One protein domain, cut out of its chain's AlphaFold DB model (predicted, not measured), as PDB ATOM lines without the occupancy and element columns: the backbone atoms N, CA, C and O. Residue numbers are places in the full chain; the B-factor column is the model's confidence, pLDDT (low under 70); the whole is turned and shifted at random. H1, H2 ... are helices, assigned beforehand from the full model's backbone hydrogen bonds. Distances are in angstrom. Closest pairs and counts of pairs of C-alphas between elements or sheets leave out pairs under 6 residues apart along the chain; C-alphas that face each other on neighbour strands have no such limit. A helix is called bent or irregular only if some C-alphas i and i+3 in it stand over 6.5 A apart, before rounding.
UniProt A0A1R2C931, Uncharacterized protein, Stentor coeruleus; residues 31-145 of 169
ATOM      1  N   ASP A  31     -13.252 -19.769  -0.215       85.06
ATOM      2  CA  ASP A  31     -13.457 -19.889  -1.653       85.06
ATOM      3  C   ASP A  31     -12.748 -18.746  -2.387       85.06
ATOM      4  O   ASP A  31     -13.372 -17.854  -2.944       85.06
ATOM      5  N   ILE A  32     -11.415 -18.742  -2.312       87.81
ATOM      6  CA  ILE A  32     -10.556 -17.742  -2.960       87.81
ATOM      7  C   ILE A  32      -9.555 -18.472  -3.854       87.81
ATOM      8  O   ILE A  32      -8.898 -19.421  -3.409       87.81
ATOM      9  N   THR A  33      -9.426 -18.021  -5.103       90.06
ATOM     10  CA  THR A  33      -8.611 -18.669  -6.142       90.06
ATOM     11  C   THR A  33      -7.157 -18.843  -5.712       90.06
ATOM     12  O   THR A  33      -6.646 -19.959  -5.801       90.06
ATOM     13  N   MET A  34      -6.524 -17.814  -5.134       90.38
ATOM     14  CA  MET A  34      -5.152 -17.908  -4.621       90.38
ATOM     15  C   MET A  34      -4.957 -19.106  -3.681       90.38
ATOM     16  O   MET A  34      -4.009 -19.873  -3.837       90.38
ATOM     17  N   PHE A  35      -5.853 -19.304  -2.711       87.88
ATOM     18  CA  PHE A  35      -5.715 -20.396  -1.745       87.88
ATOM     19  C   PHE A  35      -6.003 -21.773  -2.348       87.88
ATOM     20  O   PHE A  35      -5.456 -22.762  -1.862       87.88
ATOM     21  N   LYS A  36      -6.814 -21.858  -3.410       88.25
ATOM     22  CA  LYS A  36      -6.961 -23.097  -4.191       88.25
ATOM     23  C   LYS A  36      -5.663 -23.415  -4.931       88.25
ATOM     24  O   LYS A  36      -5.148 -24.518  -4.786       88.25
ATOM     25  N   THR A  37      -5.079 -22.434  -5.616       88.88
ATOM     26  CA  THR A  37      -3.811 -22.601  -6.340       88.88
ATOM     27  C   THR A  37      -2.669 -22.993  -5.401       88.88
ATOM     28  O   THR A  37      -1.976 -23.970  -5.664       88.88
ATOM     29  N   LEU A  38      -2.511 -22.310  -4.260       88.56
ATOM     30  CA  LEU A  38      -1.463 -22.614  -3.272       88.56
ATOM     31  C   LEU A  38      -1.573 -24.020  -2.656       88.56
ATOM     32  O   LEU A  38      -0.597 -24.509  -2.092       88.56
ATOM     33  N   LYS A  39      -2.735 -24.682  -2.740       84.94
ATOM     34  CA  LYS A  39      -2.877 -26.089  -2.332       84.94
ATOM     35  C   LYS A  39      -2.319 -27.063  -3.365       84.94
ATOM     36  O   LYS A  39      -1.869 -28.138  -2.984       84.94
ATOM     37  N   GLU A  40      -2.372 -26.705  -4.642       88.00
ATOM     38  CA  GLU A  40      -1.979 -27.576  -5.754       88.00
ATOM     39  C   GLU A  40      -0.488 -27.466  -6.082       88.00
ATOM     40  O   GLU A  40       0.104 -28.421  -6.584       88.00
ATOM     41  N   ILE A  41       0.134 -26.325  -5.767       91.06
ATOM     42  CA  ILE A  41       1.553 -26.075  -6.037       91.06
ATOM     43  C   ILE A  41       2.355 -25.912  -4.739       91.06
ATOM     44  O   ILE A  41       1.917 -25.213  -3.824       91.06
ATOM     45  N   PRO A  42       3.579 -26.462  -4.645       92.81
ATOM     46  CA  PRO A  42       4.427 -26.324  -3.462       92.81
ATOM     47  C   PRO A  42       5.131 -24.953  -3.399       92.81
ATOM     48  O   PRO A  42       6.271 -24.871  -2.948       92.81
ATOM     49  N   LEU A  43       4.480 -23.867  -3.840       93.31
ATOM     50  CA  LEU A  43       5.098 -22.538  -3.971       93.31
ATOM     51  C   LEU A  43       5.689 -22.053  -2.645       93.31
ATOM     52  O   LEU A  43       6.841 -21.645  -2.603       93.31
ATOM     53  N   LEU A  44       4.932 -22.146  -1.550       93.62
ATOM     54  CA  LEU A  44       5.401 -21.685  -0.239       93.62
ATOM     55  C   LEU A  44       6.592 -22.502   0.278       93.62
ATOM     56  O   LEU A  44       7.414 -21.979   1.024       93.62
ATOM     57  N   GLN A  45       6.689 -23.783  -0.094       92.81
ATOM     58  CA  GLN A  45       7.857 -24.598   0.239       92.81
ATOM     59  C   GLN A  45       9.057 -24.198  -0.619       92.81
ATOM     60  O   GLN A  45      10.119 -23.945  -0.069       92.81
ATOM     61  N   ALA A  46       8.862 -24.045  -1.931       95.31
ATOM     62  CA  ALA A  46       9.913 -23.619  -2.849       95.31
ATOM     63  C   ALA A  46      10.486 -22.237  -2.490       95.31
ATOM     64  O   ALA A  46      11.693 -22.035  -2.585       95.31
ATOM     65  N   LEU A  47       9.640 -21.299  -2.044       95.06
ATOM     66  CA  LEU A  47      10.079 -19.993  -1.548       95.06
ATOM     67  C   LEU A  47      10.979 -20.138  -0.313       95.06
ATOM     68  O   LEU A  47      12.066 -19.570  -0.294       95.06
ATOM     69  N   GLU A  48      10.577 -20.929   0.686       93.69
ATOM     70  CA  GLU A  48      11.412 -21.163   1.874       93.69
ATOM     71  C   GLU A  48      12.724 -21.884   1.540       93.69
ATOM     72  O   GLU A  48      13.772 -21.488   2.050       93.69
ATOM     73  N   ASP A  49      12.694 -22.880   0.651       95.69
ATOM     74  CA  ASP A  49      13.894 -23.599   0.199       95.69
ATOM     75  C   ASP A  49      14.867 -22.663  -0.543       95.69
ATOM     76  O   ASP A  49      16.085 -22.828  -0.461       95.69
ATOM     77  N   ALA A  50      14.338 -21.642  -1.225       96.31
ATOM     78  CA  ALA A  50      15.107 -20.570  -1.854       96.31
ATOM     79  C   ALA A  50      15.544 -19.461  -0.874       96.31
ATOM     80  O   ALA A  50      16.189 -18.496  -1.288       96.31
ATOM     81  N   GLY A  51      15.205 -19.567   0.415       95.94
ATOM     82  CA  GLY A  51      15.518 -18.563   1.434       95.94
ATOM     83  C   GLY A  51      14.642 -17.306   1.380       95.94
ATOM     84  O   GLY A  51      15.032 -16.268   1.917       95.94
ATOM     85  N   ILE A  52      13.473 -17.379   0.737       95.19
ATOM     86  CA  ILE A  52      12.505 -16.285   0.607       95.19
ATOM     87  C   ILE A  52      11.419 -16.440   1.680       95.19
ATOM     88  O   ILE A  52      10.545 -17.307   1.613       95.19
ATOM     89  N   TYR A  53      11.461 -15.557   2.676       95.00
ATOM     90  CA  TYR A  53      10.562 -15.597   3.839       95.00
ATOM     91  C   TYR A  53       9.464 -14.531   3.816       95.00
ATOM     92  O   TYR A  53       8.617 -14.513   4.711       95.00
ATOM     93  N   GLU A  54       9.473 -13.661   2.808       94.12
ATOM     94  CA  GLU A  54       8.482 -12.615   2.585       94.12
ATOM     95  C   GLU A  54       7.629 -12.960   1.360       94.12
ATOM     96  O   GLU A  54       8.139 -13.373   0.321       94.12
ATOM     97  N   PHE A  55       6.318 -12.813   1.501       92.00
ATOM     98  CA  PHE A  55       5.317 -13.094   0.486       92.00
ATOM     99  C   PHE A  55       4.620 -11.787   0.101       92.00
ATOM    100  O   PHE A  55       4.002 -11.146   0.955       92.00
ATOM    101  N   LEU A  56       4.720 -11.432  -1.185       89.69
ATOM    102  CA  LEU A  56       4.196 -10.199  -1.793       89.69
ATOM    103  C   LEU A  56       4.646  -8.912  -1.069       89.69
ATOM    104  O   LEU A  56       3.802  -8.192  -0.528       89.69
ATOM    105  N   PRO A  57       5.961  -8.632  -0.999       87.12
ATOM    106  CA  PRO A  57       6.487  -7.403  -0.406       87.12
ATOM    107  C   PRO A  57       5.942  -6.139  -1.089       87.12
ATOM    108  O   PRO A  57       5.829  -6.069  -2.309       87.12
ATOM    109  N   ASN A  58       5.736  -5.076  -0.309       80.06
ATOM    110  CA  ASN A  58       5.156  -3.805  -0.774       80.06
ATOM    111  C   ASN A  58       5.993  -3.071  -1.853       80.06
ATOM    112  O   ASN A  58       5.516  -2.147  -2.496       80.06
ATOM    113  N   HIS A  59       7.262  -3.435  -2.053       73.19
ATOM    114  CA  HIS A  59       8.201  -2.616  -2.822       73.19
ATOM    115  C   HIS A  59       7.954  -2.605  -4.340       73.19
ATOM    116  O   HIS A  59       7.494  -1.608  -4.891       73.19
ATOM    117  N   GLN A  60       8.353  -3.666  -5.045       70.88
ATOM    118  CA  GLN A  60       8.319  -3.703  -6.513       70.88
ATOM    119  C   GLN A  60       6.975  -4.210  -7.043       70.88
ATOM    120  O   GLN A  60       6.517  -3.753  -8.091       70.88
ATOM    121  N   ASP A  61       6.321  -5.090  -6.287       73.69
ATOM    122  CA  ASP A  61       5.085  -5.749  -6.702       73.69
ATOM    123  C   ASP A  61       3.921  -4.749  -6.783       73.69
ATOM    124  O   ASP A  61       3.169  -4.747  -7.758       73.69
ATOM    125  N   ASN A  62       3.835  -3.804  -5.842       82.56
ATOM    126  CA  ASN A  62       2.762  -2.806  -5.817       82.56
ATOM    127  C   ASN A  62       2.867  -1.780  -6.954       82.56
ATOM    128  O   ASN A  62       1.852  -1.346  -7.501       82.56
ATOM    129  N   LEU A  63       4.086  -1.416  -7.373       84.88
ATOM    130  CA  LEU A  63       4.278  -0.582  -8.567       84.88
ATOM    131  C   LEU A  63       3.838  -1.324  -9.833       84.88
ATOM    132  O   LEU A  63       3.215  -0.724 -10.710       84.88
ATOM    133  N   ALA A  64       4.121  -2.626  -9.922       85.00
ATOM    134  CA  ALA A  64       3.649  -3.445 -11.031       85.00
ATOM    135  C   ALA A  64       2.114  -3.537 -11.044       85.00
ATOM    136  O   ALA A  64       1.508  -3.323 -12.098       85.00
ATOM    137  N   PHE A  65       1.472  -3.770  -9.894       85.94
ATOM    138  CA  PHE A  65       0.011  -3.765  -9.797       85.94
ATOM    139  C   PHE A  65      -0.589  -2.404 -10.158       85.94
ATOM    140  O   PHE A  65      -1.540  -2.358 -10.937       85.94
ATOM    141  N   TYR A  66      -0.005  -1.297  -9.686       88.50
ATOM    142  CA  TYR A  66      -0.431   0.052 -10.065       88.50
ATOM    143  C   TYR A  66      -0.402   0.259 -11.584       88.50
ATOM    144  O   TYR A  66      -1.386   0.725 -12.164       88.50
ATOM    145  N   GLU A  67       0.710  -0.082 -12.236       89.75
ATOM    146  CA  GLU A  67       0.880   0.109 -13.680       89.75
ATOM    147  C   GLU A  67      -0.091  -0.755 -14.488       89.75
ATOM    148  O   GLU A  67      -0.697  -0.266 -15.448       89.75
ATOM    149  N   ILE A  68      -0.277  -2.017 -14.085       87.94
ATOM    150  CA  ILE A  68      -1.244  -2.922 -14.714       87.94
ATOM    151  C   ILE A  68      -2.653  -2.354 -14.556       87.94
ATOM    152  O   ILE A  68      -3.362  -2.194 -15.547       87.94
ATOM    153  N   CYS A  69      -3.041  -1.972 -13.343       88.69
ATOM    154  CA  CYS A  69      -4.385  -1.487 -13.058       88.69
ATOM    155  C   CYS A  69      -4.703  -0.129 -13.679       88.69
ATOM    156  O   CYS A  69      -5.836   0.104 -14.092       88.69
ATOM    157  N   SER A  70      -3.713   0.756 -13.798       89.75
ATOM    158  CA  SER A  70      -3.888   2.070 -14.431       89.75
ATOM    159  C   SER A  70      -4.130   1.968 -15.938       89.75
ATOM    160  O   SER A  70      -4.741   2.858 -16.526       89.75
ATOM    161  N   LYS A  71      -3.624   0.905 -16.577       89.62
ATOM    162  CA  LYS A  71      -3.672   0.720 -18.036       89.62
ATOM    163  C   LYS A  71      -4.696  -0.326 -18.477       89.62
ATOM    164  O   LYS A  71      -5.218  -0.225 -19.585       89.62
ATOM    165  N   PHE A  72      -4.986  -1.310 -17.630       88.06
ATOM    166  CA  PHE A  72      -5.785  -2.489 -17.957       88.06
ATOM    167  C   PHE A  72      -6.785  -2.801 -16.835       88.06
ATOM    168  O   PHE A  72      -6.585  -3.724 -16.047       88.06
ATOM    169  N   GLY A  73      -7.889  -2.047 -16.780       82.50
ATOM    170  CA  GLY A  73      -8.901  -2.175 -15.720       82.50
ATOM    171  C   GLY A  73      -9.443  -3.599 -15.536       82.50
ATOM    172  O   GLY A  73      -9.451  -4.102 -14.424       82.50
ATOM    173  N   THR A  74      -9.776  -4.310 -16.618       84.62
ATOM    174  CA  THR A  74     -10.287  -5.693 -16.517       84.62
ATOM    175  C   THR A  74      -9.255  -6.673 -15.957       84.62
ATOM    176  O   THR A  74      -9.602  -7.571 -15.203       84.62
ATOM    177  N   VAL A  75      -7.971  -6.489 -16.286       86.69
ATOM    178  CA  VAL A  75      -6.883  -7.310 -15.728       86.69
ATOM    179  C   VAL A  75      -6.695  -7.000 -14.243       86.69
ATOM    180  O   VAL A  75      -6.397  -7.897 -13.463       86.69
ATOM    181  N   CYS A  76      -6.901  -5.743 -13.842       87.81
ATOM    182  CA  CYS A  76      -6.921  -5.362 -12.434       87.81
ATOM    183  C   CYS A  76      -8.004  -6.115 -11.663       87.81
ATOM    184  O   CYS A  76      -7.736  -6.654 -10.589       87.81
ATOM    185  N   ASP A  77      -9.206  -6.180 -12.239       86.94
ATOM    186  CA  ASP A  77     -10.334  -6.856 -11.617       86.94
ATOM    187  C   ASP A  77     -10.040  -8.350 -11.421       86.94
ATOM    188  O   ASP A  77     -10.285  -8.888 -10.340       86.94
ATOM    189  N   ASP A  78      -9.427  -8.999 -12.416       87.19
ATOM    190  CA  ASP A  78      -8.999 -10.399 -12.325       87.19
ATOM    191  C   ASP A  78      -7.895 -10.610 -11.273       87.19
ATOM    192  O   ASP A  78      -7.929 -11.591 -10.525       87.19
ATOM    193  N   ILE A  79      -6.924  -9.692 -11.174       86.25
ATOM    194  CA  ILE A  79      -5.859  -9.744 -10.156       86.25
ATOM    195  C   ILE A  79      -6.464  -9.655  -8.757       86.25
ATOM    196  O   ILE A  79      -6.136 -10.466  -7.890       86.25
ATOM    197  N   ILE A  80      -7.367  -8.703  -8.524       87.06
ATOM    198  CA  ILE A  80      -8.008  -8.568  -7.216       87.06
ATOM    199  C   ILE A  80      -8.893  -9.784  -6.948       87.06
ATOM    200  O   ILE A  80      -8.808 -10.347  -5.860       87.06
ATOM    201  N   GLY A  81      -9.659 -10.248  -7.941       87.81
ATOM    202  CA  GLY A  81     -10.479 -11.459  -7.865       87.81
ATOM    203  C   GLY A  81      -9.679 -12.739  -7.574       87.81
ATOM    204  O   GLY A  81     -10.199 -13.701  -7.004       87.81
ATOM    205  N   PHE A  82      -8.393 -12.769  -7.929       88.94
ATOM    206  CA  PHE A  82      -7.499 -13.867  -7.575       88.94
ATOM    207  C   PHE A  82      -7.167 -13.880  -6.073       88.94
ATOM    208  O   PHE A  82      -7.175 -14.951  -5.452       88.94
ATOM    209  N   PHE A  83      -6.888 -12.708  -5.494       87.06
ATOM    210  CA  PHE A  83      -6.480 -12.547  -4.092       87.06
ATOM    211  C   PHE A  83      -7.650 -12.424  -3.109       87.06
ATOM    212  O   PHE A  83      -7.516 -12.807  -1.944       87.06
ATOM    213  N   ALA A  84      -8.783 -11.903  -3.565       84.81
ATOM    214  CA  ALA A  84      -9.948 -11.574  -2.763       84.81
ATOM    215  C   ALA A  84     -11.245 -11.854  -3.534       84.81
ATOM    216  O   ALA A  84     -11.275 -11.916  -4.756       84.81
ATOM    217  N   ASP A  85     -12.343 -12.001  -2.801       79.38
ATOM    218  CA  ASP A  85     -13.681 -12.106  -3.382       79.38
ATOM    219  C   ASP A  85     -14.202 -10.693  -3.680       79.38
ATOM    220  O   ASP A  85     -14.763 -10.033  -2.805       79.38
ATOM    221  N   MET A  86     -13.940 -10.193  -4.891       77.75
ATOM    222  CA  MET A  86     -14.340  -8.846  -5.306       77.75
ATOM    223  C   MET A  86     -15.631  -8.870  -6.124       77.75
ATOM    224  O   MET A  86     -15.779  -9.631  -7.081       77.75
ATOM    225  N   LYS A  87     -16.545  -7.955  -5.795       81.44
ATOM    226  CA  LYS A  87     -17.708  -7.627  -6.622       81.44
ATOM    227  C   LYS A  87     -17.528  -6.217  -7.161       81.44
ATOM    228  O   LYS A  87     -17.894  -5.264  -6.489       81.44
ATOM    229  N   VAL A  88     -17.044  -6.109  -8.398       77.81
ATOM    230  CA  VAL A  88     -16.757  -4.839  -9.102       77.81
ATOM    231  C   VAL A  88     -17.879  -3.798  -8.946       77.81
ATOM    232  O   VAL A  88     -17.613  -2.616  -8.781       77.81
ATOM    233  N   ALA A  89     -19.144  -4.234  -8.939       82.25
ATOM    234  CA  ALA A  89     -20.309  -3.357  -8.790       82.25
ATOM    235  C   ALA A  89     -20.408  -2.625  -7.434       82.25
ATOM    236  O   ALA A  89     -21.137  -1.640  -7.335       82.25
ATOM    237  N   ASN A  90     -19.723  -3.109  -6.396       85.31
ATOM    238  CA  ASN A  90     -19.748  -2.530  -5.053       85.31
ATOM    239  C   ASN A  90     -18.615  -1.523  -4.816       85.31
ATOM    240  O   ASN A  90     -18.655  -0.797  -3.821       85.31
ATOM    241  N   ASP A  91     -17.623  -1.476  -5.706       86.06
ATOM    242  CA  ASP A  91     -16.369  -0.763  -5.490       86.06
ATOM    243  C   ASP A  91     -16.191   0.412  -6.457       86.06
ATOM    244  O   ASP A  91     -16.725   0.449  -7.566       86.06
ATOM    245  N   ASN A  92     -15.390   1.397  -6.038       89.75
ATOM    246  CA  ASN A  92     -14.924   2.452  -6.932       89.75
ATOM    247  C   ASN A  92     -13.687   1.957  -7.695       89.75
ATOM    248  O   ASN A  92     -12.553   2.105  -7.227       89.75
ATOM    249  N   THR A  93     -13.912   1.383  -8.874       87.69
ATOM    250  CA  THR A  93     -12.860   0.775  -9.700       87.69
ATOM    251  C   THR A  93     -11.787   1.767 -10.148       87.69
ATOM    252  O   THR A  93     -10.616   1.405 -10.256       87.69
ATOM    253  N   GLU A  94     -12.129   3.051 -10.304       89.12
ATOM    254  CA  GLU A  94     -11.169   4.111 -10.648       89.12
ATOM    255  C   GLU A  94     -10.096   4.307  -9.564       89.12
ATOM    256  O   GLU A  94      -9.037   4.890  -9.814       89.12
ATOM    257  N   ARG A  95     -10.350   3.825  -8.341       90.44
ATOM    258  CA  ARG A  95      -9.416   3.925  -7.214       90.44
ATOM    259  C   ARG A  95      -8.528   2.701  -7.038       90.44
ATOM    260  O   ARG A  95      -7.547   2.811  -6.298       90.44
ATOM    261  N   LEU A  96      -8.798   1.601  -7.738       88.19
ATOM    262  CA  LEU A  96      -8.028   0.360  -7.625       88.19
ATOM    263  C   LEU A  96      -6.527   0.530  -7.878       88.19
ATOM    264  O   LEU A  96      -5.763  -0.020  -7.087       88.19
ATOM    265  N   PRO A  97      -6.061   1.334  -8.859       89.94
ATOM    266  CA  PRO A  97      -4.626   1.538  -9.029       89.94
ATOM    267  C   PRO A  97      -3.977   2.108  -7.766       89.94
ATOM    268  O   PRO A  97      -2.962   1.605  -7.303       89.94
ATOM    269  N   THR A  98      -4.593   3.122  -7.152       89.69
ATOM    270  CA  THR A  98      -4.078   3.727  -5.915       89.69
ATOM    271  C   THR A  98      -4.112   2.753  -4.743       89.69
ATOM    272  O   THR A  98      -3.174   2.737  -3.955       89.69
ATOM    273  N   ILE A  99      -5.163   1.939  -4.624       89.00
ATOM    274  CA  ILE A  99      -5.259   0.921  -3.570       89.00
ATOM    275  C   ILE A  99      -4.128  -0.102  -3.731       89.00
ATOM    276  O   ILE A  99      -3.405  -0.364  -2.776       89.00
ATOM    277  N   LEU A 100      -3.910  -0.607  -4.944       87.38
ATOM    278  CA  LEU A 100      -2.894  -1.625  -5.224       87.38
ATOM    279  C   LEU A 100      -1.458  -1.089  -5.297       87.38
ATOM    280  O   LEU A 100      -0.504  -1.855  -5.264       87.38
ATOM    281  N   ALA A 101      -1.281   0.233  -5.330       87.75
ATOM    282  CA  ALA A 101       0.017   0.846  -5.060       87.75
ATOM    283  C   ALA A 101       0.434   0.706  -3.583       87.75
ATOM    284  O   ALA A 101       1.612   0.851  -3.258       87.75
ATOM    285  N   HIS A 102      -0.517   0.444  -2.683       87.75
ATOM    286  CA  HIS A 102      -0.270   0.267  -1.252       87.75
ATOM    287  C   HIS A 102      -0.521  -1.160  -0.770       87.75
ATOM    288  O   HIS A 102       0.092  -1.570   0.215       87.75
ATOM    289  N   GLU A 103      -1.372  -1.906  -1.468       87.69
ATOM    290  CA  GLU A 103      -1.723  -3.280  -1.145       87.69
ATOM    291  C   GLU A 103      -1.247  -4.256  -2.230       87.69
ATOM    292  O   GLU A 103      -1.420  -3.980  -3.414       87.69
ATOM    293  N   PRO A 104      -0.725  -5.432  -1.849       88.31
ATOM    294  CA  PRO A 104      -0.589  -5.932  -0.481       88.31
ATOM    295  C   PRO A 104       0.525  -5.244   0.333       88.31
ATOM    296  O   PRO A 104       1.568  -4.834  -0.175       88.31
ATOM    297  N   GLY A 105       0.316  -5.156   1.648       89.38
ATOM    298  CA  GLY A 105       1.329  -4.705   2.613       89.38
ATOM    299  C   GLY A 105       2.479  -5.690   2.892       89.38
ATOM    300  O   GLY A 105       3.374  -5.359   3.667       89.38
ATOM    301  N   GLY A 106       2.460  -6.881   2.289       91.25
ATOM    302  CA  GLY A 106       3.394  -7.976   2.564       91.25
ATOM    303  C   GLY A 106       3.070  -8.790   3.820       91.25
ATOM    304  O   GLY A 106       2.444  -8.328   4.775       91.25
ATOM    305  N   THR A 107       3.481 -10.058   3.817       94.12
ATOM    306  CA  THR A 107       3.375 -10.976   4.964       94.12
ATOM    307  C   THR A 107       4.508 -12.002   4.926       94.12
ATOM    308  O   THR A 107       5.175 -12.155   3.914       94.12
ATOM    309  N   SER A 108       4.730 -12.764   6.001       95.81
ATOM    310  CA  SER A 108       5.690 -13.871   5.958       95.81
ATOM    311  C   SER A 108       5.159 -15.101   5.208       95.81
ATOM    312  O   SER A 108       3.964 -15.417   5.279       95.81
ATOM    313  N   THR A 109       6.062 -15.858   4.575       95.50
ATOM    314  CA  THR A 109       5.769 -17.180   3.985       95.50
ATOM    315  C   THR A 109       5.204 -18.143   5.037       95.50
ATOM    316  O   THR A 109       4.264 -18.891   4.762       95.50
ATOM    317  N   LEU A 110       5.681 -18.045   6.286       94.88
ATOM    318  CA  LEU A 110       5.175 -18.819   7.422       94.88
ATOM    319  C   LEU A 110       3.690 -18.540   7.705       94.88
ATOM    320  O   LEU A 110       2.925 -19.472   7.963       94.88
ATOM    321  N   ASN A 111       3.258 -17.275   7.638       95.38
ATOM    322  CA  ASN A 111       1.849 -16.924   7.801       95.38
ATOM    323  C   ASN A 111       1.009 -17.575   6.691       95.38
ATOM    324  O   ASN A 111       0.007 -18.223   6.982       95.38
ATOM    325  N   MET A 112       1.461 -17.514   5.436       94.12
ATOM    326  CA  MET A 112       0.762 -18.162   4.317       94.12
ATOM    327  C   MET A 112       0.678 -19.685   4.478       94.12
ATOM    328  O   MET A 112      -0.382 -20.271   4.235       94.12
ATOM    329  N   LYS A 113       1.737 -20.333   4.983       92.19
ATOM    330  CA  LYS A 113       1.690 -21.763   5.332       92.19
ATOM    331  C   LYS A 113       0.691 -22.040   6.452       92.19
ATOM    332  O   LYS A 113       0.001 -23.057   6.413       92.19
ATOM    333  N   HIS A 114       0.561 -21.145   7.435       93.19
ATOM    334  CA  HIS A 114      -0.461 -21.283   8.478       93.19
ATOM    335  C   HIS A 114      -1.871 -21.240   7.888       93.19
ATOM    336  O   HIS A 114      -2.699 -22.091   8.213       93.19
ATOM    337  N   TRP A 115      -2.137 -20.304   6.977       90.38
ATOM    338  CA  TRP A 115      -3.406 -20.262   6.251       90.38
ATOM    339  C   TRP A 115      -3.657 -21.558   5.479       90.38
ATOM    340  O   TRP A 115      -4.733 -22.142   5.618       90.38
ATOM    341  N   GLN A 116      -2.653 -22.073   4.765       88.31
ATOM    342  CA  GLN A 116      -2.750 -23.358   4.074       88.31
ATOM    343  C   GLN A 116      -3.126 -24.496   5.043       88.31
ATOM    344  O   GLN A 116      -4.079 -25.227   4.773       88.31
ATOM    345  N   GLN A 117      -2.482 -24.587   6.212       89.06
ATOM    346  CA  GLN A 117      -2.819 -25.577   7.250       89.06
ATOM    347  C   GLN A 117      -4.260 -25.453   7.759       89.06
ATOM    348  O   GLN A 117      -4.907 -26.462   8.035       89.06
ATOM    349  N   MET A 118      -4.781 -24.231   7.895       87.50
ATOM    350  CA  MET A 118      -6.158 -24.019   8.352       87.50
ATOM    351  C   MET A 118      -7.196 -24.340   7.268       87.50
ATOM    352  O   MET A 118      -8.335 -24.680   7.593       87.50
ATOM    353  N   THR A 119      -6.816 -24.244   5.990       81.69
ATOM    354  CA  THR A 119      -7.669 -24.645   4.860       81.69
ATOM    355  C   THR A 119      -7.650 -26.154   4.588       81.69
ATOM    356  O   THR A 119      -8.448 -26.624   3.770       81.69
ATOM    357  N   ASP A 120      -6.749 -26.908   5.225       76.25
ATOM    358  CA  ASP A 120      -6.681 -28.365   5.115       76.25
ATOM    359  C   ASP A 120      -7.866 -29.020   5.850       76.25
ATOM    360  O   ASP A 120      -8.139 -28.782   7.036       76.25
ATOM    361  N   TYR A 121      -8.581 -29.864   5.109       55.66
ATOM    362  CA  TYR A 121      -9.829 -30.512   5.495       55.66
ATOM    363  C   TYR A 121      -9.659 -31.555   6.605       55.66
ATOM    364  O   TYR A 121     -10.648 -31.995   7.193       55.66
ATOM    365  N   LEU A 122      -8.424 -31.952   6.914       56.06
ATOM    366  CA  LEU A 122      -8.139 -32.962   7.932       56.06
ATOM    367  C   LEU A 122      -8.213 -32.426   9.367       56.06
ATOM    368  O   LEU A 122      -8.385 -33.210  10.302       56.06
ATOM    369  N   SER A 123      -8.096 -31.109   9.571       60.84
ATOM    370  CA  SER A 123      -8.119 -30.527  10.918       60.84
ATOM    371  C   SER A 123      -9.423 -29.798  11.235       60.84
ATOM    372  O   SER A 123      -9.933 -29.966  12.342       60.84
ATOM    373  N   TYR A 124      -9.946 -28.985  10.300       65.12
ATOM    374  CA  TYR A 124     -11.015 -27.985  10.508       65.12
ATOM    375  C   TYR A 124     -10.900 -27.187  11.821       65.12
ATOM    376  O   TYR A 124     -11.885 -26.644  12.331       65.12
ATOM    377  N   LYS A 125      -9.695 -27.125  12.389       79.81
ATOM    378  CA  LYS A 125      -9.422 -26.541  13.693       79.81
ATOM    379  C   LYS A 125      -8.853 -25.158  13.483       79.81
ATOM    380  O   LYS A 125      -7.901 -24.966  12.735       79.81
ATOM    381  N   VAL A 126      -9.391 -24.208  14.231       89.69
ATOM    382  CA  VAL A 126      -8.737 -22.918  14.410       89.69
ATOM    383  C   VAL A 126      -7.679 -23.121  15.481       89.69
ATOM    384  O   VAL A 126      -8.003 -23.278  16.655       89.69
ATOM    385  N   GLN A 127      -6.417 -23.215  15.085       92.81
ATOM    386  CA  GLN A 127      -5.326 -23.635  15.965       92.81
ATOM    387  C   GLN A 127      -4.045 -22.859  15.672       92.81
ATOM    388  O   GLN A 127      -3.943 -22.172  14.654       92.81
ATOM    389  N   LYS A 128      -3.065 -22.959  16.572       94.94
ATOM    390  CA  LYS A 128      -1.719 -22.429  16.316       94.94
ATOM    391  C   LYS A 128      -1.063 -23.150  15.131       94.94
ATOM    392  O   LYS A 128      -1.502 -24.230  14.740       94.94
ATOM    393  N   PHE A 129      -0.003 -22.559  14.589       94.62
ATOM    394  CA  PHE A 129       0.776 -23.163  13.511       94.62
ATOM    395  C   PHE A 129       1.253 -24.572  13.888       94.62
ATOM    396  O   PHE A 129       1.705 -24.802  15.012       94.62
ATOM    397  N   ASN A 130       1.146 -25.517  12.960       94.44
ATOM    398  CA  ASN A 130       1.640 -26.873  13.146       94.44
ATOM    399  C   ASN A 130       3.078 -26.974  12.619       94.44
ATOM    400  O   ASN A 130       3.291 -27.018  11.412       94.44
ATOM    401  N   TYR A 131       4.057 -27.065  13.515       95.06
ATOM    402  CA  TYR A 131       5.472 -27.235  13.163       95.06
ATOM    403  C   TYR A 131       5.866 -28.707  12.918       95.06
ATOM    404  O   TYR A 131       7.048 -29.033  12.841       95.06
ATOM    405  N   GLY A 132       4.899 -29.629  12.866       93.75
ATOM    406  CA  GLY A 132       5.159 -31.066  12.943       93.75
ATOM    407  C   GLY A 132       5.439 -31.524  14.378       93.75
ATOM    408  O   GLY A 132       5.489 -30.725  15.310       93.75
ATOM    409  N   LYS A 133       5.587 -32.835  14.591       95.94
ATOM    410  CA  LYS A 133       5.641 -33.435  15.939       95.94
ATOM    411  C   LYS A 133       6.751 -32.850  16.823       95.94
ATOM    412  O   LYS A 133       6.488 -32.486  17.967       95.94
ATOM    413  N   GLU A 134       7.970 -32.774  16.294       97.69
ATOM    414  CA  GLU A 134       9.146 -32.280  17.021       97.69
ATOM    415  C   GLU A 134       9.089 -30.767  17.211       97.69
ATOM    416  O   GLU A 134       9.268 -30.275  18.324       97.69
ATOM    417  N   GLY A 135       8.733 -30.026  16.160       97.25
ATOM    418  CA  GLY A 135       8.582 -28.580  16.246       97.25
ATOM    419  C   GLY A 135       7.471 -28.163  17.214       97.25
ATOM    420  O   GLY A 135       7.654 -27.228  17.988       97.25
ATOM    421  N   ASN A 136       6.342 -28.878  17.251       97.75
ATOM    422  CA  ASN A 136       5.271 -28.618  18.217       97.75
ATOM    423  C   ASN A 136       5.734 -28.901  19.648       97.75
ATOM    424  O   ASN A 136       5.406 -28.138  20.553       97.75
ATOM    425  N   MET A 137       6.528 -29.956  19.857       98.00
ATOM    426  CA  MET A 137       7.118 -30.222  21.167       98.00
ATOM    427  C   MET A 137       8.022 -29.070  21.610       98.00
ATOM    428  O   MET A 137       7.872 -28.578  22.725       98.00
ATOM    429  N   ALA A 138       8.894 -28.592  20.720       98.19
ATOM    430  CA  ALA A 138       9.793 -27.480  21.010       98.19
ATOM    431  C   ALA A 138       9.048 -26.157  21.282       98.19
ATOM    432  O   ALA A 138       9.440 -25.407  22.169       98.19
ATOM    433  N   ASN A 139       7.965 -25.878  20.549       97.31
ATOM    434  CA  ASN A 139       7.245 -24.601  20.640       97.31
ATOM    435  C   ASN A 139       6.122 -24.591  21.691       97.31
ATOM    436  O   ASN A 139       5.791 -23.535  22.230       97.31
ATOM    437  N   TYR A 140       5.492 -25.738  21.957       96.81
ATOM    438  CA  TYR A 140       4.271 -25.832  22.766       96.81
ATOM    439  C   TYR A 140       4.374 -26.815  23.938       96.81
ATOM    440  O   TYR A 140       3.488 -26.828  24.789       96.81
ATOM    441  N   GLY A 141       5.417 -27.651  23.995       97.62
ATOM    442  CA  GLY A 141       5.556 -28.706  25.006       97.62
ATOM    443  C   GLY A 141       4.651 -29.924  24.775       97.62
ATOM    444  O   GLY A 141       4.539 -30.787  25.643       97.62
ATOM    445  N   HIS A 142       3.984 -30.017  23.621       95.94
ATOM    446  CA  HIS A 142       3.136 -31.148  23.241       95.94
ATOM    447  C   HIS A 142       3.138 -31.358  21.716       95.94
ATOM    448  O   HIS A 142       3.385 -30.437  20.950       95.94
ATOM    449  N   SER A 143       2.893 -32.587  21.250       96.25
ATOM    450  CA  SER A 143       3.121 -33.001  19.848       96.25
ATOM    451  C   SER A 143       2.115 -32.462  18.823       96.25
ATOM    452  O   SER A 143       2.355 -32.544  17.618       96.25
ATOM    453  N   THR A 144       0.985 -31.928  19.279       93.88
ATOM    454  CA  THR A 144      -0.084 -31.362  18.439       93.88
ATOM    455  C   THR A 144      -0.218 -29.862  18.698       93.88
ATOM    456  O   THR A 144       0.085 -29.428  19.800       93.88
ATOM    457  N   PRO A 145      -0.646 -29.029  17.742       94.75
ATOM    458  CA  PRO A 145      -0.798 -27.595  17.991       94.75
ATOM    459  C   PRO A 145      -2.001 -27.294  18.915       94.75
ATOM    460  O   PRO A 145      -3.048 -27.935  18.780       94.75
TER     461      PRO A 145
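Overview. This is residues 31 to 145 of the 169 residues of an uncharacterized protein of Stentor coeruleus (UniProt A0A1R2C931). The longest helix, H3, lies side by side with H5, and H4 folds back from it; together these three make a cluster at one end of an elongated model. A looser group of H1, H2 and H6 comes next, and H7 lies alone at the other end, beyond a long link. Two links between the groups, residues 50 to 59 and 101 to 108, pair briefly with each other, and the beginning of H1 meets H4. The printed part has 115 residues with seven named helices, H1 to H7 in chain order, and no named strand, and its class is all helix. It is loose, with a radius of gyration of the C-alphas of 17.1 A and spans of 51 by 29 by 22 A.

Along the chain. H3, residues 60 to 71, is 17.2 A from first to last C-alpha, beginning at (8.319, -3.703, -6.513). H4 is residues 73 to 83, 15.8 A, and H5 is residues 93 to 100. H5 is irregular: its C-alphas 94 and 97 are 7.2 A apart. H6, residues 109 to 119, is 15.4 A long. H1 is residues 33 to 40, with C-alpha 33 at (-8.611, -18.669, -6.142), and H2 is residues 43 to 49. H7, residues 132 to 140, ends with C-alpha 140 at (4.271, -25.832, 22.766).

Arrangement. H3 and H5 touch at a shallow tilt of 14 degrees, opposite ways; their closest C-alphas, of Tyr 66 and Pro 97, are 4.6 A apart. H3 and H4 form a helical hairpin at a steep tilt of 40 degrees, opposite ways; H3 touches H4 with residues 65 to 69 alone, closest at the C-alphas of Cys 69 and Cys 76, 4.7 A. H4 and H5 are close but not clearly touching, with the closest C-alphas, of Cys 76 and Leu 96, at 7.6 A. H4 touches H1 at a steep tilt of 51 degrees, the same way; the closest C-alphas are those of Thr 33 and Phe 82, 5.1 A. H1 and H6 only just touch, with 3 pairs of C-alphas within 8 A, the closest being Lys 39 and Gln 116 at 7.0 A; they are about perpendicular at 89 degrees. H2 and H6 touch at a steep tilt of 41 degrees, opposite ways, closest at the C-alphas of Leu 44 and Thr 109, 6.2 A. H7 touches no helix. Residues 54 to 55 pair antiparallel with residues 107 to 108. Each O i to N i+4 pair is within hydrogen-bond range in H2, H3, H4, H6 and H7; the counts are 3 of 4 in H1 and 2 of 4 in H5.

Size, cuts and confidence. The two C-alphas farthest apart, of Lys 71 and Gly 141, are 52.9 A apart. The printed part has no cut. The link from H6 to H7, residues 120 to 131, is long. The mean pLDDT of the printed part is 88.4, and residues 121 to 124 are under 70.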